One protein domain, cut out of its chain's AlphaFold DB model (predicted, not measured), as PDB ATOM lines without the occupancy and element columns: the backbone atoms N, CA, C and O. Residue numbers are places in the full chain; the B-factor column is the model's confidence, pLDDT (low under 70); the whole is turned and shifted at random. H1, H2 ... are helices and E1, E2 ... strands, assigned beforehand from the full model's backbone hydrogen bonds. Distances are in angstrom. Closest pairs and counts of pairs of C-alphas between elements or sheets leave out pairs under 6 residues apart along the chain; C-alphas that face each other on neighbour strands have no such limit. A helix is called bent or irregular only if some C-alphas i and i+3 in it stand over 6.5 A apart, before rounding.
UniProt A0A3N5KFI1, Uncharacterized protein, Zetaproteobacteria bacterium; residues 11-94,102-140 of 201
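This is residues 11 to 94 and 102 to 140 of the 201 residues of an uncharacterized protein of Zetaproteobacteria bacterium (UniProt A0A3N5KFI1). The long helix H5 runs through the middle of a helical body; H1 crosses it about at right angles, and H4 runs back side by side with H1. The short helices H2 and H3 pack on H5, E1 is a lone strand between H4 and H5, and the stretch after H6, residues 124 to 140, has no named element. The printed part has 123 residues with six named helices and one named strand, in the order H1, H2, H3, H4, E1, H5, H6, and is mostly helix. It is compact, with a radius of gyration of the C-alphas of 14.3 A and spans of 37, 33 and 32 A.

H1, residues 11 to 27, begins at C-alpha 11 (158.430, 303.405, 198.963) and is 24.0 A long. H2 is residues 30 to 36, and H3 is residues 38 to 43. H4, residues 48 to 62, is 22.4 A long; it is neither bent nor irregular, but only just: C-alphas 51 and 54 are 6.2 A apart. E1 is residues 66 to 69. H5, residues 71 to 91, is 30.5 A long and begins at C-alpha 71 (142.653, 301.105, 216.703). H6, residues 116 to 123, ends at C-alpha 123 (149.060, 296.801, 204.270).

H5 is the hub, touching H1, H2, H3 and H6. Residues 16 to 23 of H1 touch residues 77 to 84 of H5, about perpendicular at 84 degrees; the closest C-alphas, of Ala 19 and Tyr 84, are 5.6 A apart. H2 touches H5 about perpendicular at 78 degrees, closest at the C-alphas of Cys 36 and Ala 83, 5.1 A. H3 touches H5 at a shallow tilt of 18 degrees, opposite ways, closest at the C-alphas of Val 40 and Leu 76, 6.1 A. H6 and H5 only just touch, with 3 pairs of C-alphas within 8 A, closest at Ala 82 and Leu 116, 6.4 A. H1 and H4 touch at a shallow tilt of 22 degrees, opposite ways, closest at the C-alphas of Ala 27 and Arg 51, 5.4 A. H4 and H5 are close but not clearly touching. E1 pairs with no named strand. Every O i to N i+4 pair is within hydrogen-bond range in H2, H3, H5 and H6, against 12 of 13 in H1 and 9 of 11 in H4.

The two C-alphas farthest apart, of Ala 65 and Arg 94, are 40.2 A apart. Residues 95 to 101 are not printed, and C-alphas 94 and 102 are 11.5 A apart across this cut, which lies in the link from H5 to H6. In that link, residues 105 to 106 pair antiparallel with residues 109 to 110. The links printed whole are tight. The mean pLDDT of the printed part is 74.7; 36 residues are under 70, among them 36 to 50 and 125 to 140.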
ATOM      1  N   LEU A  11     159.238 302.275 199.420       80.94
ATOM      2  CA  LEU A  11     158.430 303.405 198.963       80.94
ATOM      3  C   LEU A  11     157.264 303.661 199.922       80.94
ATOM      4  O   LEU A  11     157.031 304.802 200.314       80.94
ATOM      5  N   PHE A  12     156.564 302.620 200.362       85.06
ATOM      6  CA  PHE A  12     155.505 302.747 201.353       85.06
ATOM      7  C   PHE A  12     156.046 303.251 202.699       85.06
ATOM      8  O   PHE A  12     155.427 304.105 203.333       85.06
ATOM      9  N   ASN A  13     157.237 302.812 203.118       86.62
ATOM     10  CA  ASN A  13     157.872 303.362 204.318       86.62
ATOM     11  C   ASN A  13     158.200 304.856 204.175       86.62
ATOM     12  O   ASN A  13     157.964 305.611 205.124       86.62
ATOM     13  N   ALA A  14     158.698 305.285 203.010       86.31
ATOM     14  CA  ALA A  14     158.951 306.693 202.706       86.31
ATOM     15  C   ALA A  14     157.651 307.511 202.656       86.31
ATOM     16  O   ALA A  14     157.608 308.623 203.180       86.31
ATOM     17  N   LEU A  15     156.577 306.944 202.098       90.50
ATOM     18  CA  LEU A  15     155.242 307.538 202.089       90.50
ATOM     19  C   LEU A  15     154.736 307.781 203.510       90.50
ATOM     20  O   LEU A  15     154.351 308.899 203.836       90.50
ATOM     21  N   VAL A  16     154.766 306.752 204.363       92.06
ATOM     22  CA  VAL A  16     154.320 306.861 205.758       92.06
ATOM     23  C   VAL A  16     155.164 307.881 206.521       92.06
ATOM     24  O   VAL A  16     154.612 308.701 207.251       92.06
ATOM     25  N   ASP A  17     156.488 307.883 206.340       91.69
ATOM     26  CA  ASP A  17     157.356 308.842 207.029       91.69
ATOM     27  C   ASP A  17     157.120 310.287 206.568       91.69
ATOM     28  O   ASP A  17     157.068 311.193 207.404       91.69
ATOM     29  N   THR A  18     156.926 310.498 205.262       91.62
ATOM     30  CA  THR A  18     156.641 311.822 204.687       91.62
ATOM     31  C   THR A  18     155.276 312.322 205.149       91.62
ATOM     32  O   THR A  18     155.176 313.434 205.658       91.62
ATOM     33  N   ALA A  19     154.244 311.477 205.080       91.88
ATOM     34  CA  ALA A  19     152.896 311.828 205.518       91.88
ATOM     35  C   ALA A  19     152.844 312.160 207.018       91.88
ATOM     36  O   ALA A  19     152.221 313.143 207.416       91.88
ATOM     37  N   LEU A  20     153.539 311.390 207.866       91.50
ATOM     38  CA  LEU A  20     153.658 311.700 209.294       91.50
ATOM     39  C   LEU A  20     154.502 312.955 209.553       91.50
ATOM     40  O   LEU A  20     154.261 313.650 210.537       91.50
ATOM     41  N   GLY A  21     155.479 313.253 208.694       90.00
ATOM     42  CA  GLY A  21     156.213 314.516 208.700       90.00
ATOM     43  C   GLY A  21     155.298 315.710 208.428       90.00
ATOM     44  O   GLY A  21     155.269 316.644 209.226       90.00
ATOM     45  N   ASP A  22     154.494 315.639 207.369       87.12
ATOM     46  CA  ASP A  22     153.518 316.671 207.017       87.12
ATOM     47  C   ASP A  22     152.454 316.835 208.106       87.12
ATOM     48  O   ASP A  22     152.128 317.958 208.494       87.12
ATOM     49  N   ALA A  23     151.969 315.728 208.672       85.25
ATOM     50  CA  ALA A  23     150.984 315.743 209.746       85.25
ATOM     51  C   ALA A  23     151.475 316.456 211.016       85.25
ATOM     52  O   ALA A  23     150.653 317.017 211.740       85.25
ATOM     53  N   LEU A  24     152.787 316.491 211.288       84.50
ATOM     54  CA  LEU A  24     153.321 317.291 212.397       84.50
ATOM     55  C   LEU A  24     153.077 318.784 212.183       84.50
ATOM     56  O   LEU A  24     152.688 319.464 213.125       84.50
ATOM     57  N   SER A  25     153.220 319.272 210.946       80.88
ATOM     58  CA  SER A  25     152.905 320.669 210.617       80.88
ATOM     59  C   SER A  25     151.410 320.979 210.776       80.88
ATOM     60  O   SER A  25     151.037 322.112 211.065       80.88
ATOM     61  N   TRP A  26     150.534 319.978 210.620       75.06
ATOM     62  CA  TRP A  26     149.089 320.143 210.817       75.06
ATOM     63  C   TRP A  26     148.695 320.056 212.287       75.06
ATOM     64  O   TRP A  26     147.757 320.728 212.694       75.06
ATOM     65  N   ALA A  27     149.401 319.259 213.091       70.25
ATOM     66  CA  ALA A  27     149.154 319.148 214.528       70.25
ATOM     67  C   ALA A  27     149.422 320.464 215.284       70.25
ATOM     68  O   ALA A  27     148.978 320.629 216.420       70.25
ATOM     69  N   GLU A  28     150.140 321.407 214.670       73.31
ATOM     70  CA  GLU A  28     150.326 322.768 215.180       73.31
ATOM     71  C   GLU A  28     149.199 323.728 214.744       73.31
ATOM     72  O   GLU A  28     148.944 324.716 215.433       73.31
ATOM     73  N   ASP A  29     148.466 323.411 213.667       78.69
ATOM     74  CA  ASP A  29     147.341 324.193 213.135       78.69
ATOM     75  C   ASP A  29     146.008 323.432 213.247       78.69
ATOM     76  O   ASP A  29     145.596 322.657 212.374       78.69
ATOM     77  N   SER A  30     145.263 323.756 214.304       69.88
ATOM     78  CA  SER A  30     143.966 323.138 214.605       69.88
ATOM     79  C   SER A  30     142.920 323.222 213.486       69.88
ATOM     80  O   SER A  30     142.043 322.357 213.420       69.88
ATOM     81  N   ARG A  31     142.975 324.224 212.593       75.94
ATOM     82  CA  ARG A  31     142.023 324.344 211.472       75.94
ATOM     83  C   ARG A  31     142.390 323.403 210.338       75.94
ATOM     84  O   ARG A  31     141.519 322.714 209.798       75.94
ATOM     85  N   ARG A  32     143.676 323.353 209.995       71.50
ATOM     86  CA  ARG A  32     144.193 322.444 208.969       71.50
ATOM     87  C   ARG A  32     143.965 320.995 209.382       71.50
ATOM     88  O   ARG A  32     143.442 320.213 208.594       71.50
ATOM     89  N   TRP A  33     144.206 320.685 210.654       70.81
ATOM     90  CA  TRP A  33     143.896 319.387 211.242       70.81
ATOM     91  C   TRP A  33     142.428 318.968 211.057       70.81
ATOM     92  O   TRP A  33     142.166 317.906 210.495       70.81
ATOM     93  N   ARG A  34     141.466 319.814 211.459       69.56
ATOM     94  CA  ARG A  34     140.025 319.504 211.334       69.56
ATOM     95  C   ARG A  34     139.587 319.215 209.901       69.56
ATOM     96  O   ARG A  34     138.617 318.500 209.680       69.56
ATOM     97  N   THR A  35     140.298 319.788 208.939       72.00
ATOM     98  CA  THR A  35     140.005 319.618 207.516       72.00
ATOM     99  C   THR A  35     140.594 318.315 206.968       72.00
ATOM    100  O   THR A  35     139.969 317.670 206.126       72.00
ATOM    101  N   CYS A  36     141.781 317.934 207.448       66.88
ATOM    102  CA  CYS A  36     142.566 316.807 206.947       66.88
ATOM    103  C   CYS A  36     142.244 315.472 207.639       66.88
ATOM    104  O   CYS A  36     142.272 314.440 206.981       66.88
ATOM    105  N   ALA A  37     141.901 315.468 208.928       65.44
ATOM    106  CA  ALA A  37     141.706 314.242 209.703       65.44
ATOM    107  C   ALA A  37     140.277 314.097 210.223       65.44
ATOM    108  O   ALA A  37     139.990 314.217 211.415       65.44
ATOM    109  N   ARG A  38     139.362 313.896 209.276       66.50
ATOM    110  CA  ARG A  38     137.917 313.911 209.527       66.50
ATOM    111  C   ARG A  38     137.487 312.842 210.529       66.50
ATOM    112  O   ARG A  38     136.792 313.170 211.486       66.50
ATOM    113  N   HIS A  39     137.952 311.604 210.370       62.91
ATOM    114  CA  HIS A  39     137.516 310.485 211.206       62.91
ATOM    115  C   HIS A  39     138.033 310.612 212.641       62.91
ATOM    116  O   HIS A  39     137.312 310.336 213.602       62.91
ATOM    117  N   VAL A  40     139.273 311.072 212.814       61.59
ATOM    118  CA  VAL A  40     139.848 311.271 214.148       61.59
ATOM    119  C   VAL A  40     139.210 312.460 214.859       61.59
ATOM    120  O   VAL A  40     139.003 312.385 216.064       61.59
ATOM    121  N   VAL A  41     138.860 313.538 214.154       60.62
ATOM    122  CA  VAL A  41     138.186 314.706 214.753       60.62
ATOM    123  C   VAL A  41     136.778 314.354 215.230       60.62
ATOM    124  O   VAL A  41     136.368 314.822 216.293       60.62
ATOM    125  N   GLU A  42     136.061 313.520 214.477       62.06
ATOM    126  CA  GLU A  42     134.725 313.040 214.842       62.06
ATOM    127  C   GLU A  42     134.760 312.105 216.063       62.06
ATOM    128  O   GLU A  42     133.899 312.207 216.936       62.06
ATOM    129  N   GLY A  43     135.770 311.233 216.168       53.78
ATOM    130  CA  GLY A  43     135.914 310.297 217.292       53.78
ATOM    131  C   GLY A  43     136.653 310.848 218.520       53.78
ATOM    132  O   GLY A  43     136.429 310.384 219.637       53.78
ATOM    133  N   PHE A  44     137.544 311.825 218.333       54.56
ATOM    134  CA  PHE A  44     138.441 312.373 219.354       54.56
ATOM    135  C   PHE A  44     138.639 313.887 219.142       54.56
ATOM    136  O   PHE A  44     139.630 314.319 218.549       54.56
ATOM    137  N   PRO A  45     137.746 314.734 219.680       56.53
ATOM    138  CA  PRO A  45     137.771 316.179 219.433       56.53
ATOM    139  C   PRO A  45     138.955 316.903 220.098       56.53
ATOM    140  O   PRO A  45     139.170 318.094 219.860       56.53
ATOM    141  N   ASN A  46     139.720 316.215 220.955       61.91
ATOM    142  CA  ASN A  46     140.800 316.828 221.714       61.91
ATOM    143  C   ASN A  46     142.087 316.960 220.881       61.91
ATOM    144  O   ASN A  46     142.838 316.001 220.691       61.91
ATOM    145  N   HIS A  47     142.355 318.191 220.450       62.34
ATOM    146  CA  HIS A  47     143.528 318.579 219.671       62.34
ATOM    147  C   HIS A  47     144.870 318.233 220.349       62.34
ATOM    148  O   HIS A  47     145.829 317.845 219.680       62.34
ATOM    149  N   ASP A  48     144.949 318.302 221.679       65.81
ATOM    150  CA  ASP A  48     146.209 318.085 222.408       65.81
ATOM    151  C   ASP A  48     146.658 316.617 222.400       65.81
ATOM    152  O   ASP A  48     147.857 316.311 222.419       65.81
ATOM    153  N   GLY A  49     145.707 315.687 222.272       66.62
ATOM    154  CA  GLY A  49     146.004 314.268 222.081       66.62
ATOM    155  C   GLY A  49     146.803 314.004 220.801       66.62
ATOM    156  O   GLY A  49     147.588 313.064 220.737       66.62
ATOM    157  N   LEU A  50     146.686 314.870 219.797       68.00
ATOM    158  CA  LEU A  50     147.279 314.669 218.475       68.00
ATOM    159  C   LEU A  50     148.691 315.216 218.380       68.00
ATOM    160  O   LEU A  50     149.568 314.559 217.814       68.00
ATOM    161  N   ARG A  51     148.935 316.349 219.049       73.44
ATOM    162  CA  ARG A  51     150.285 316.884 219.274       73.44
ATOM    163  C   ARG A  51     151.192 315.876 219.965       73.44
ATOM    164  O   ARG A  51     152.402 315.926 219.788       73.44
ATOM    165  N   THR A  52     150.620 314.942 220.722       79.44
ATOM    166  CA  THR A  52     151.369 313.849 221.348       79.44
ATOM    167  C   THR A  52     151.330 312.554 220.533       79.44
ATOM    168  O   THR A  52     152.337 311.846 220.481       79.44
ATOM    169  N   ALA A  53     150.223 312.238 219.857       81.38
ATOM    170  CA  ALA A  53     150.072 310.998 219.096       81.38
ATOM    171  C   ALA A  53     150.904 310.962 217.804       81.38
ATOM    172  O   ALA A  53     151.580 309.961 217.563       81.38
ATOM    173  N   VAL A  54     150.919 312.031 216.996       86.31
ATOM    174  CA  VAL A  54     151.649 312.043 215.710       86.31
ATOM    175  C   VAL A  54     153.166 311.874 215.910       86.31
ATOM    176  O   VAL A  54     153.742 310.992 215.263       86.31
ATOM    177  N   PRO A  55     153.840 312.590 216.841       86.94
ATOM    178  CA  PRO A  55     155.257 312.344 217.115       86.94
ATOM    179  C   PRO A  55     155.542 310.920 217.603       86.94
ATOM    180  O   PRO A  55     156.535 310.315 217.196       86.94
ATOM    181  N   ARG A  56     154.668 310.358 218.452       85.44
ATOM    182  CA  ARG A  56     154.800 308.975 218.942       85.44
ATOM    183  C   ARG A  56     154.689 307.967 217.803       85.44
ATOM    184  O   ARG A  56     155.512 307.058 217.722       85.44
ATOM    185  N   LEU A  57     153.723 308.160 216.909       86.81
ATOM    186  CA  LEU A  57     153.504 307.314 215.741       86.81
ATOM    187  C   LEU A  57     154.699 307.367 214.777       86.81
ATOM    188  O   LEU A  57     155.204 306.324 214.366       86.81
ATOM    189  N   ARG A  58     155.223 308.567 214.495       89.94
ATOM    190  CA  ARG A  58     156.424 308.751 213.665       89.94
ATOM    191  C   ARG A  58     157.668 308.124 214.292       89.94
ATOM    192  O   ARG A  58     158.429 307.445 213.608       89.94
ATOM    193  N   SER A  59     157.867 308.313 215.597       87.31
ATOM    194  CA  SER A  59     158.967 307.676 216.330       87.31
ATOM    195  C   SER A  59     158.875 306.152 216.242       87.31
ATOM    196  O   SER A  59     159.856 305.491 215.907       87.31
ATOM    197  N   ALA A  60     157.685 305.589 216.462       84.62
ATOM    198  CA  ALA A  60     157.449 304.155 216.355       84.62
ATOM    199  C   ALA A  60     157.660 303.625 214.933       84.62
ATOM    200  O   ALA A  60     158.196 302.530 214.781       84.62
ATOM    201  N   HIS A  61     157.313 304.389 213.894       88.69
ATOM    202  CA  HIS A  61     157.591 304.024 212.502       88.69
ATOM    203  C   HIS A  61     159.092 303.867 212.231       88.69
ATOM    204  O   HIS A  61     159.505 302.862 211.662       88.69
ATOM    205  N   ARG A  62     159.915 304.788 212.744       85.19
ATOM    206  CA  ARG A  62     161.370 304.826 212.502       85.19
ATOM    207  C   ARG A  62     162.205 303.840 213.322       85.19
ATOM    208  O   ARG A  62     163.361 303.602 212.984       85.19
ATOM    209  N   LYS A  63     161.671 303.288 214.412       80.88
ATOM    210  CA  LYS A  63     162.395 302.306 215.241       80.88
ATOM    211  C   LYS A  63     162.639 300.995 214.485       80.88
ATOM    212  O   LYS A  63     161.870 300.637 213.603       80.88
ATOM    213  N   THR A  64     163.652 300.230 214.874       73.00
ATOM    214  CA  THR A  64     163.878 298.869 214.353       73.00
ATOM    215  C   THR A  64     162.901 297.854 214.949       73.00
ATOM    216  O   THR A  64     162.441 296.953 214.254       73.00
ATOM    217  N   ALA A  65     162.525 298.031 216.219       71.44
ATOM    218  CA  ALA A  65     161.521 297.212 216.892       71.44
ATOM    219  C   ALA A  65     160.141 297.345 216.230       71.44
ATOM    220  O   ALA A  65     159.754 298.433 215.791       71.44
ATOM    221  N   ALA A  66     159.385 296.249 216.154       71.81
ATOM    222  CA  ALA A  66     158.044 296.274 215.585       71.81
ATOM    223  C   ALA A  66     157.015 296.711 216.631       71.81
ATOM    224  O   ALA A  66     157.031 296.233 217.760       71.81
ATOM    225  N   HIS A  67     156.080 297.576 216.246       69.62
ATOM    226  CA  HIS A  67     155.030 298.067 217.134       69.62
ATOM    227  C   HIS A  67     153.642 297.702 216.603       69.62
ATOM    228  O   HIS A  67     153.289 298.034 215.469       69.62
ATOM    229  N   ARG A  68     152.833 297.060 217.452       71.62
ATOM    230  CA  ARG A  68     151.391 296.906 217.260       71.62
ATOM    231  C   ARG A  68     150.698 298.179 217.715       71.62
ATOM    232  O   ARG A  68     150.948 298.684 218.808       71.62
ATOM    233  N   MET A  69     149.801 298.674 216.876       73.06
ATOM    234  CA  MET A  69     149.052 299.894 217.143       73.06
ATOM    235  C   MET A  69     147.657 299.584 217.671       73.06
ATOM    236  O   MET A  69     147.040 298.595 217.264       73.06
ATOM    237  N   SER A  70     147.152 300.447 218.556       70.06
ATOM    238  CA  SER A  70     145.731 300.442 218.897       70.06
ATOM    239  C   SER A  70     144.891 300.938 217.713       70.06
ATOM    240  O   SER A  70     145.402 301.580 216.793       70.06
ATOM    241  N   HIS A  71     143.584 300.670 217.748       71.88
ATOM    242  CA  HIS A  71     142.653 301.105 216.703       71.88
ATOM    243  C   HIS A  71     142.711 302.625 216.456       71.88
ATOM    244  O   HIS A  71     142.712 303.066 215.314       71.88
ATOM    245  N   VAL A  72     142.881 303.426 217.511       72.44
ATOM    246  CA  VAL A  72     142.994 304.892 217.405       72.44
ATOM    247  C   VAL A  72     144.206 305.311 216.568       72.44
ATOM    248  O   VAL A  72     144.091 306.179 215.710       72.44
ATOM    249  N   PHE A  73     145.364 304.675 216.772       76.88
ATOM    250  CA  PHE A  73     146.566 304.968 215.985       76.88
ATOM    251  C   PHE A  73     146.448 304.475 214.536       76.88
ATOM    252  O   PHE A  73     147.008 305.107 213.643       76.88
ATOM    253  N   TRP A  74     145.682 303.407 214.285       79.75
ATOM    254  CA  TRP A  74     145.352 302.967 212.926       79.75
ATOM    255  C   TRP A  74     144.472 303.968 212.178       79.75
ATOM    256  O   TRP A  74     144.781 304.294 211.032       79.75
ATOM    257  N   VAL A  75     143.415 304.471 212.820       77.62
ATOM    258  CA  VAL A  75     142.528 305.494 212.240       77.62
ATOM    259  C   VAL A  75     143.291 306.803 212.025       77.62
ATOM    260  O   VAL A  75     143.177 307.412 210.966       77.62
ATOM    261  N   LEU A  76     144.154 307.189 212.971       81.25
ATOM    262  CA  LEU A  76     145.037 308.347 212.815       81.25
ATOM    263  C   LEU A  76     145.979 308.212 211.619       81.25
ATOM    264  O   LEU A  76     146.097 309.144 210.827       81.25
ATOM    265  N   LEU A  77     146.634 307.061 211.468       87.12
ATOM    266  CA  LEU A  77     147.504 306.816 210.322       87.12
ATOM    267  C   LEU A  77     146.720 306.855 209.003       87.12
ATOM    268  O   LEU A  77     147.215 307.411 208.026       87.12
ATOM    269  N   TYR A  78     145.511 306.290 208.979       86.62
ATOM    270  CA  TYR A  78     144.636 306.333 207.809       86.62
ATOM    271  C   TYR A  78     144.307 307.770 207.406       86.62
ATOM    272  O   TYR A  78     144.537 308.131 206.258       86.62
ATOM    273  N   ASP A  79     143.845 308.600 208.341       84.38
ATOM    274  CA  ASP A  79     143.500 309.999 208.067       84.38
ATOM    275  C   ASP A  79     144.700 310.803 207.566       84.38
ATOM    276  O   ASP A  79     144.594 311.564 206.603       84.38
ATOM    277  N   VAL A  80     145.870 310.590 208.175       88.12
ATOM    278  CA  VAL A  80     147.119 311.220 207.738       88.12
ATOM    279  C   VAL A  80     147.460 310.827 206.301       88.12
ATOM    280  O   VAL A  80     147.764 311.696 205.481       88.12
ATOM    281  N   LEU A  81     147.372 309.540 205.964       90.12
ATOM    282  CA  LEU A  81     147.632 309.061 204.606       90.12
ATOM    283  C   LEU A  81     146.559 309.529 203.618       90.12
ATOM    284  O   LEU A  81     146.888 309.883 202.490       90.12
ATOM    285  N   ALA A  82     145.292 309.581 204.017       87.38
ATOM    286  CA  ALA A  82     144.202 310.058 203.174       87.38
ATOM    287  C   ALA A  82     144.388 311.533 202.800       87.38
ATOM    288  O   ALA A  82     144.357 311.892 201.623       87.38
ATOM    289  N   ALA A  83     144.669 312.378 203.790       86.00
ATOM    290  CA  ALA A  83     144.960 313.785 203.561       86.00
ATOM    291  C   ALA A  83     146.219 313.977 202.711       86.00
ATOM    292  O   ALA A  83     146.196 314.736 201.741       86.00
ATOM    293  N   TYR A  84     147.299 313.256 203.030       89.75
ATOM    294  CA  TYR A  84     148.545 313.347 202.276       89.75
ATOM    295  C   TYR A  84     148.351 312.930 200.814       89.75
ATOM    296  O   TYR A  84     148.742 313.662 199.910       89.75
ATOM    297  N   THR A  85     147.694 311.796 200.560       88.31
ATOM    298  CA  THR A  85     147.434 311.313 199.194       88.31
ATOM    299  C   THR A  85     146.547 312.266 198.400       88.31
ATOM    300  O   THR A  85     146.818 312.494 197.222       88.31
ATOM    301  N   ALA A  86     145.541 312.884 199.025       86.88
ATOM    302  CA  ALA A  86     144.728 313.913 198.383       86.88
ATOM    303  C   ALA A  86     145.564 315.146 197.994       86.88
ATOM    304  O   ALA A  86     145.471 315.616 196.857       86.88
ATOM    305  N   CYS A  87     146.413 315.642 198.902       86.94
ATOM    306  CA  CYS A  87     147.315 316.763 198.632       86.94
ATOM    307  C   CYS A  87     148.349 316.432 197.548       86.94
ATOM    308  O   CYS A  87     148.523 317.220 196.621       86.94
ATOM    309  N   HIS A  88     148.988 315.261 197.624       87.25
ATOM    310  CA  HIS A  88     149.945 314.774 196.629       87.25
ATOM    311  C   HIS A  88     149.296 314.681 195.249       87.25
ATOM    312  O   HIS A  88     149.769 315.287 194.294       87.25
ATOM    313  N   ASN A  89     148.147 314.005 195.146       85.94
ATOM    314  CA  ASN A  89     147.442 313.821 193.878       85.94
ATOM    315  C   ASN A  89     146.947 315.139 193.267       85.94
ATOM    316  O   ASN A  89     146.834 315.238 192.046       85.94
ATOM    317  N   ALA A  90     146.663 316.157 194.087       85.94
ATOM    318  CA  ALA A  90     146.303 317.488 193.604       85.94
ATOM    319  C   ALA A  90     147.479 318.221 192.935       85.94
ATOM    320  O   ALA A  90     147.250 319.066 192.070       85.94
ATOM    321  N   GLN A  91     148.718 317.894 193.310       82.31
ATOM    322  CA  GLN A  91     149.934 318.474 192.730       82.31
ATOM    323  C   GLN A  91     150.362 317.777 191.435       82.31
ATOM    324  O   GLN A  91     151.204 318.302 190.707       82.31
ATOM    325  N   ILE A  92     149.787 316.614 191.121       79.81
ATOM    326  CA  ILE A  92     150.161 315.863 189.926       79.81
ATOM    327  C   ILE A  92     149.609 316.561 188.681       79.81
ATOM    328  O   ILE A  92     148.395 316.777 188.568       79.81
ATOM    329  N   PRO A  93     150.470 316.878 187.699       71.38
ATOM    330  CA  PRO A  93     150.026 317.484 186.457       71.38
ATOM    331  C   PRO A  93     149.046 316.567 185.713       71.38
ATOM    332  O   PRO A  93     149.361 315.430 185.376       71.38
ATOM    333  N   ARG A  94     147.852 317.080 185.396       67.50
ATOM    334  CA  ARG A  94     146.792 316.323 184.697       67.50
ATOM    335  C   ARG A  94     147.030 316.151 183.191       67.50
ATOM    336  O   ARG A  94     146.164 315.626 182.496       67.50
ATOM    337  N   ALA A 102     159.057 316.126 186.308       69.06
ATOM    338  CA  ALA A 102     158.024 316.994 186.863       69.06
ATOM    339  C   ALA A 102     157.064 316.262 187.821       69.06
ATOM    340  O   ALA A 102     156.109 316.869 188.309       69.06
ATOM    341  N   MET A 103     157.292 314.970 188.099       74.06
ATOM    342  CA  MET A 103     156.512 314.240 189.101       74.06
ATOM    343  C   MET A 103     156.939 314.623 190.525       74.06
ATOM    344  O   MET A 103     158.146 314.673 190.800       74.06
ATOM    345  N   PRO A 104     155.977 314.844 191.442       77.75
ATOM    346  CA  PRO A 104     156.269 315.094 192.847       77.75
ATOM    347  C   PRO A 104     157.003 313.909 193.485       77.75
ATOM    348  O   PRO A 104     156.829 312.744 193.104       77.75
ATOM    349  N   THR A 105     157.854 314.223 194.459       79.44
ATOM    350  CA  THR A 105     158.747 313.257 195.101       79.44
ATOM    351  C   THR A 105     158.268 312.861 196.489       79.44
ATOM    352  O   THR A 105     157.813 313.704 197.259       79.44
ATOM    353  N   ILE A 106     158.464 311.592 196.836       81.25
ATOM    354  CA  ILE A 106     158.249 311.028 198.169       81.25
ATOM    355  C   ILE A 106     159.584 310.439 198.616       81.25
ATOM    356  O   ILE A 106     159.982 309.358 198.179       81.25
ATOM    357  N   GLY A 107     160.330 311.187 199.431       80.94
ATOM    358  CA  GLY A 107     161.736 310.874 199.690       80.94
ATOM    359  C   GLY A 107     162.540 310.818 198.376       80.94
ATOM    360  O   GLY A 107     162.472 311.772 197.602       80.94
ATOM    361  N   PRO A 108     163.279 309.727 198.091       78.88
ATOM    362  CA  PRO A 108     164.051 309.588 196.854       78.88
ATOM    363  C   PRO A 108     163.210 309.137 195.644       78.88
ATOM    364  O   PRO A 108     163.743 309.002 194.544       78.88
ATOM    365  N   TYR A 109     161.916 308.857 195.826       81.25
ATOM    366  CA  TYR A 109     161.069 308.272 194.788       81.25
ATOM    367  C   TYR A 109     160.254 309.341 194.068       81.25
ATOM    368  O   TYR A 109     159.675 310.219 194.702       81.25
ATOM    369  N   ARG A 110     160.147 309.238 192.742       79.00
ATOM    370  CA  ARG A 110     159.194 310.025 191.951       79.00
ATOM    371  C   ARG A 110     157.889 309.253 191.850       79.00
ATOM    372  O   ARG A 110     157.883 308.110 191.394       79.00
ATOM    373  N   CYS A 111     156.793 309.861 192.290       77.12
ATOM    374  CA  CYS A 111     155.537 309.145 192.473       77.12
ATOM    375  C   CYS A 111     154.400 309.803 191.699       77.12
ATOM    376  O   CYS A 111     154.054 310.962 191.929       77.12
ATOM    377  N   GLY A 112     153.782 309.015 190.819       80.69
ATOM    378  CA  GLY A 112     152.513 309.356 190.189       80.69
ATOM    379  C   GLY A 112     151.333 309.278 191.169       80.69
ATOM    380  O   GLY A 112     151.526 309.285 192.390       80.69
ATOM    381  N   PRO A 113     150.094 309.218 190.650       83.00
ATOM    382  CA  PRO A 113     148.903 309.221 191.484       83.00
ATOM    383  C   PRO A 113     148.863 308.036 192.442       83.00
ATOM    384  O   PRO A 113     149.034 306.883 192.042       83.00
ATOM    385  N   ILE A 114     148.597 308.336 193.709       83.38
ATOM    386  CA  ILE A 114     148.506 307.357 194.785       83.38
ATOM    387  C   ILE A 114     147.048 306.949 194.962       83.38
ATOM    388  O   ILE A 114     146.171 307.796 195.156       83.38
ATOM    389  N   ARG A 115     146.783 305.643 194.950       83.19
ATOM    390  CA  ARG A 115     145.455 305.098 195.243       83.19
ATOM    391  C   ARG A 115     145.386 304.681 196.711       83.19
ATOM    392  O   ARG A 115     145.810 303.582 197.061       83.19
ATOM    393  N   LEU A 116     144.821 305.543 197.563       83.69
ATOM    394  CA  LEU A 116     144.616 305.246 198.989       83.69
ATOM    395  C   LEU A 116     143.919 303.891 199.227       83.69
ATOM    396  O   LEU A 116     144.400 303.133 200.068       83.69
ATOM    397  N   PRO A 117     142.865 303.515 198.478       78.75
ATOM    398  CA  PRO A 117     142.231 302.214 198.669       78.75
ATOM    399  C   PRO A 117     143.211 301.037 198.496       78.75
ATOM    400  O   PRO A 117     143.222 300.112 199.306       78.75
ATOM    401  N   SER A 118     144.113 301.103 197.511       74.94
ATOM    402  CA  SER A 118     145.127 300.066 197.272       74.94
ATOM    403  C   SER A 118     146.143 299.962 198.413       74.94
ATOM    404  O   SER A 118     146.567 298.862 198.758       74.94
ATOM    405  N   ILE A 119     146.507 301.088 199.029       81.62
ATOM    406  CA  ILE A 119     147.351 301.112 200.229       81.62
ATOM    407  C   ILE A 119     146.675 300.338 201.366       81.62
ATOM    408  O   ILE A 119     147.282 299.449 201.964       81.62
ATOM    409  N   VAL A 120     145.405 300.649 201.626       79.75
ATOM    410  CA  VAL A 120     144.620 300.052 202.712       79.75
ATOM    411  C   VAL A 120     144.472 298.545 202.509       79.75
ATOM    412  O   VAL A 120     144.770 297.775 203.417       79.75
ATOM    413  N   ALA A 121     144.102 298.115 201.301       71.19
ATOM    414  CA  ALA A 121     143.943 296.700 200.968       71.19
ATOM    415  C   ALA A 121     145.233 295.883 201.142       71.19
ATOM    416  O   ALA A 121     145.175 294.725 201.551       71.19
ATOM    417  N   ASN A 122     146.393 296.482 200.857       71.75
ATOM    418  CA  ASN A 122     147.660 295.757 200.844       71.75
ATOM    419  C   ASN A 122     148.345 295.687 202.212       71.75
ATOM    420  O   ASN A 122     148.968 294.668 202.518       71.75
ATOM    421  N   PHE A 123     148.262 296.734 203.038       76.19
ATOM    422  CA  PHE A 123     149.060 296.801 204.270       76.19
ATOM    423  C   PHE A 123     148.240 296.766 205.575       76.19
ATOM    424  O   PHE A 123     148.840 296.625 206.641       76.19
ATOM    425  N   TRP A 124     146.903 296.837 205.558       78.56
ATOM    426  CA  TRP A 124     146.096 296.844 206.791       78.56
ATOM    427  C   TRP A 124     145.502 295.468 207.108       78.56
ATOM    428  O   TRP A 124     145.066 294.733 206.231       78.56
ATOM    429  N   TRP A 125     145.476 295.124 208.401       64.94
ATOM    430  CA  TRP A 125     144.994 293.827 208.896       64.94
ATOM    431  C   TRP A 125     143.470 293.685 208.884       64.94
ATOM    432  O   TRP A 125     142.955 292.570 208.804       64.94
ATOM    433  N   ASP A 126     142.756 294.801 209.009       61.91
ATOM    434  CA  ASP A 126     141.310 294.813 209.171       61.91
ATOM    435  C   ASP A 126     140.677 295.913 208.321       61.91
ATOM    436  O   ASP A 126     140.694 297.093 208.668       61.91
ATOM    437  N   LEU A 127     140.113 295.499 207.187       57.38
ATOM    438  CA  LEU A 127     139.385 296.383 206.283       57.38
ATOM    439  C   LEU A 127     138.022 296.795 206.849       57.38
ATOM    440  O   LEU A 127     137.476 297.799 206.406       57.38
ATOM    441  N   SER A 128     137.477 296.078 207.843       57.78
ATOM    442  CA  SER A 128     136.172 296.419 208.431       57.78
ATOM    443  C   SER A 128     136.193 297.755 209.179       57.78
ATOM    444  O   SER A 128     135.171 298.428 209.277       57.78
ATOM    445  N   CYS A 129     137.382 298.182 209.614       54.06
ATOM    446  CA  CYS A 129     137.632 299.501 210.183       54.06
ATOM    447  C   CYS A 129     137.567 300.635 209.138       54.06
ATOM    448  O   CYS A 129     137.496 301.800 209.518       54.06
ATOM    449  N   PHE A 130     137.600 300.315 207.837       60.31
ATOM    450  CA  PHE A 130     137.676 301.273 206.729       60.31
ATOM    451  C   PHE A 130     136.557 301.001 205.710       60.31
ATOM    452  O   PHE A 130     136.802 300.426 204.643       60.31
ATOM    453  N   PRO A 131     135.307 301.411 206.008       56.47
ATOM    454  CA  PRO A 131     134.143 301.075 205.189       56.47
ATOM    455  C   PRO A 131     134.251 301.593 203.745       56.47
ATOM    456  O   PRO A 131     133.705 300.987 202.826       56.47
ATOM    457  N   GLU A 132     134.997 302.673 203.512       56.44
ATOM    458  CA  GLU A 132     135.268 303.201 202.169       56.44
ATOM    459  C   GLU A 132     136.153 302.263 201.334       56.44
ATOM    460  O   GLU A 132     135.884 302.063 200.153       56.44
ATOM    461  N   ALA A 133     137.151 301.617 201.948       51.19
ATOM    462  CA  ALA A 133     138.007 300.640 201.275       51.19
ATOM    463  C   ALA A 133     137.251 299.338 200.963       51.19
ATOM    464  O   ALA A 133     137.477 298.729 199.922       51.19
ATOM    465  N   THR A 134     136.296 298.942 201.816       49.75
ATOM    466  CA  THR A 134     135.441 297.761 201.569       49.75
ATOM    467  C   THR A 134     134.433 297.942 200.432       49.75
ATOM    468  O   THR A 134     133.843 296.961 199.984       49.75
ATOM    469  N   ARG A 135     134.217 299.179 199.965       51.62
ATOM    470  CA  ARG A 135     133.285 299.502 198.874       51.62
ATOM    471  C   ARG A 135     133.938 299.501 197.491       51.62
ATOM    472  O   ARG A 135     133.211 299.630 196.510       51.62
ATOM    473  N   ASP A 136     135.261 299.354 197.392       46.69
ATOM    474  CA  ASP A 136     135.945 299.224 196.102       46.69
ATOM    475  C   ASP A 136     135.956 297.743 195.660       46.69
ATOM    476  O   ASP A 136     136.674 296.925 196.245       46.69
ATOM    477  N   PRO A 137     135.185 297.364 194.621       44.00
ATOM    478  CA  PRO A 137     135.104 295.979 194.161       44.00
ATOM    479  C   PRO A 137     136.423 295.467 193.557       44.00
ATOM    480  O   PRO A 137     136.590 294.259 193.407       44.00
ATOM    481  N   THR A 138     137.378 296.351 193.237       42.62
ATOM    482  CA  THR A 138     138.711 295.965 192.740       42.62
ATOM    483  C   THR A 138     139.678 295.543 193.849       42.62
ATOM    484  O   THR A 138     140.777 295.074 193.557       42.62
ATOM    485  N   LEU A 139     139.266 295.676 195.115       37.91
ATOM    486  CA  LEU A 139     140.083 295.433 196.307       37.91
ATOM    487  C   LEU A 139     139.542 294.313 197.191       37.91
ATOM    488  O   LEU A 139     139.884 294.243 198.372       37.91
ATOM    489  N   ALA A 140     138.699 293.438 196.631       35.78
ATOM    490  CA  ALA A 140     138.254 292.242 197.328       35.78
ATOM    491  C   ALA A 140     139.492 291.504 197.876       35.78
ATOM    492  O   ALA A 140     140.365 291.121 197.087       35.78
TER     493      ALA A 140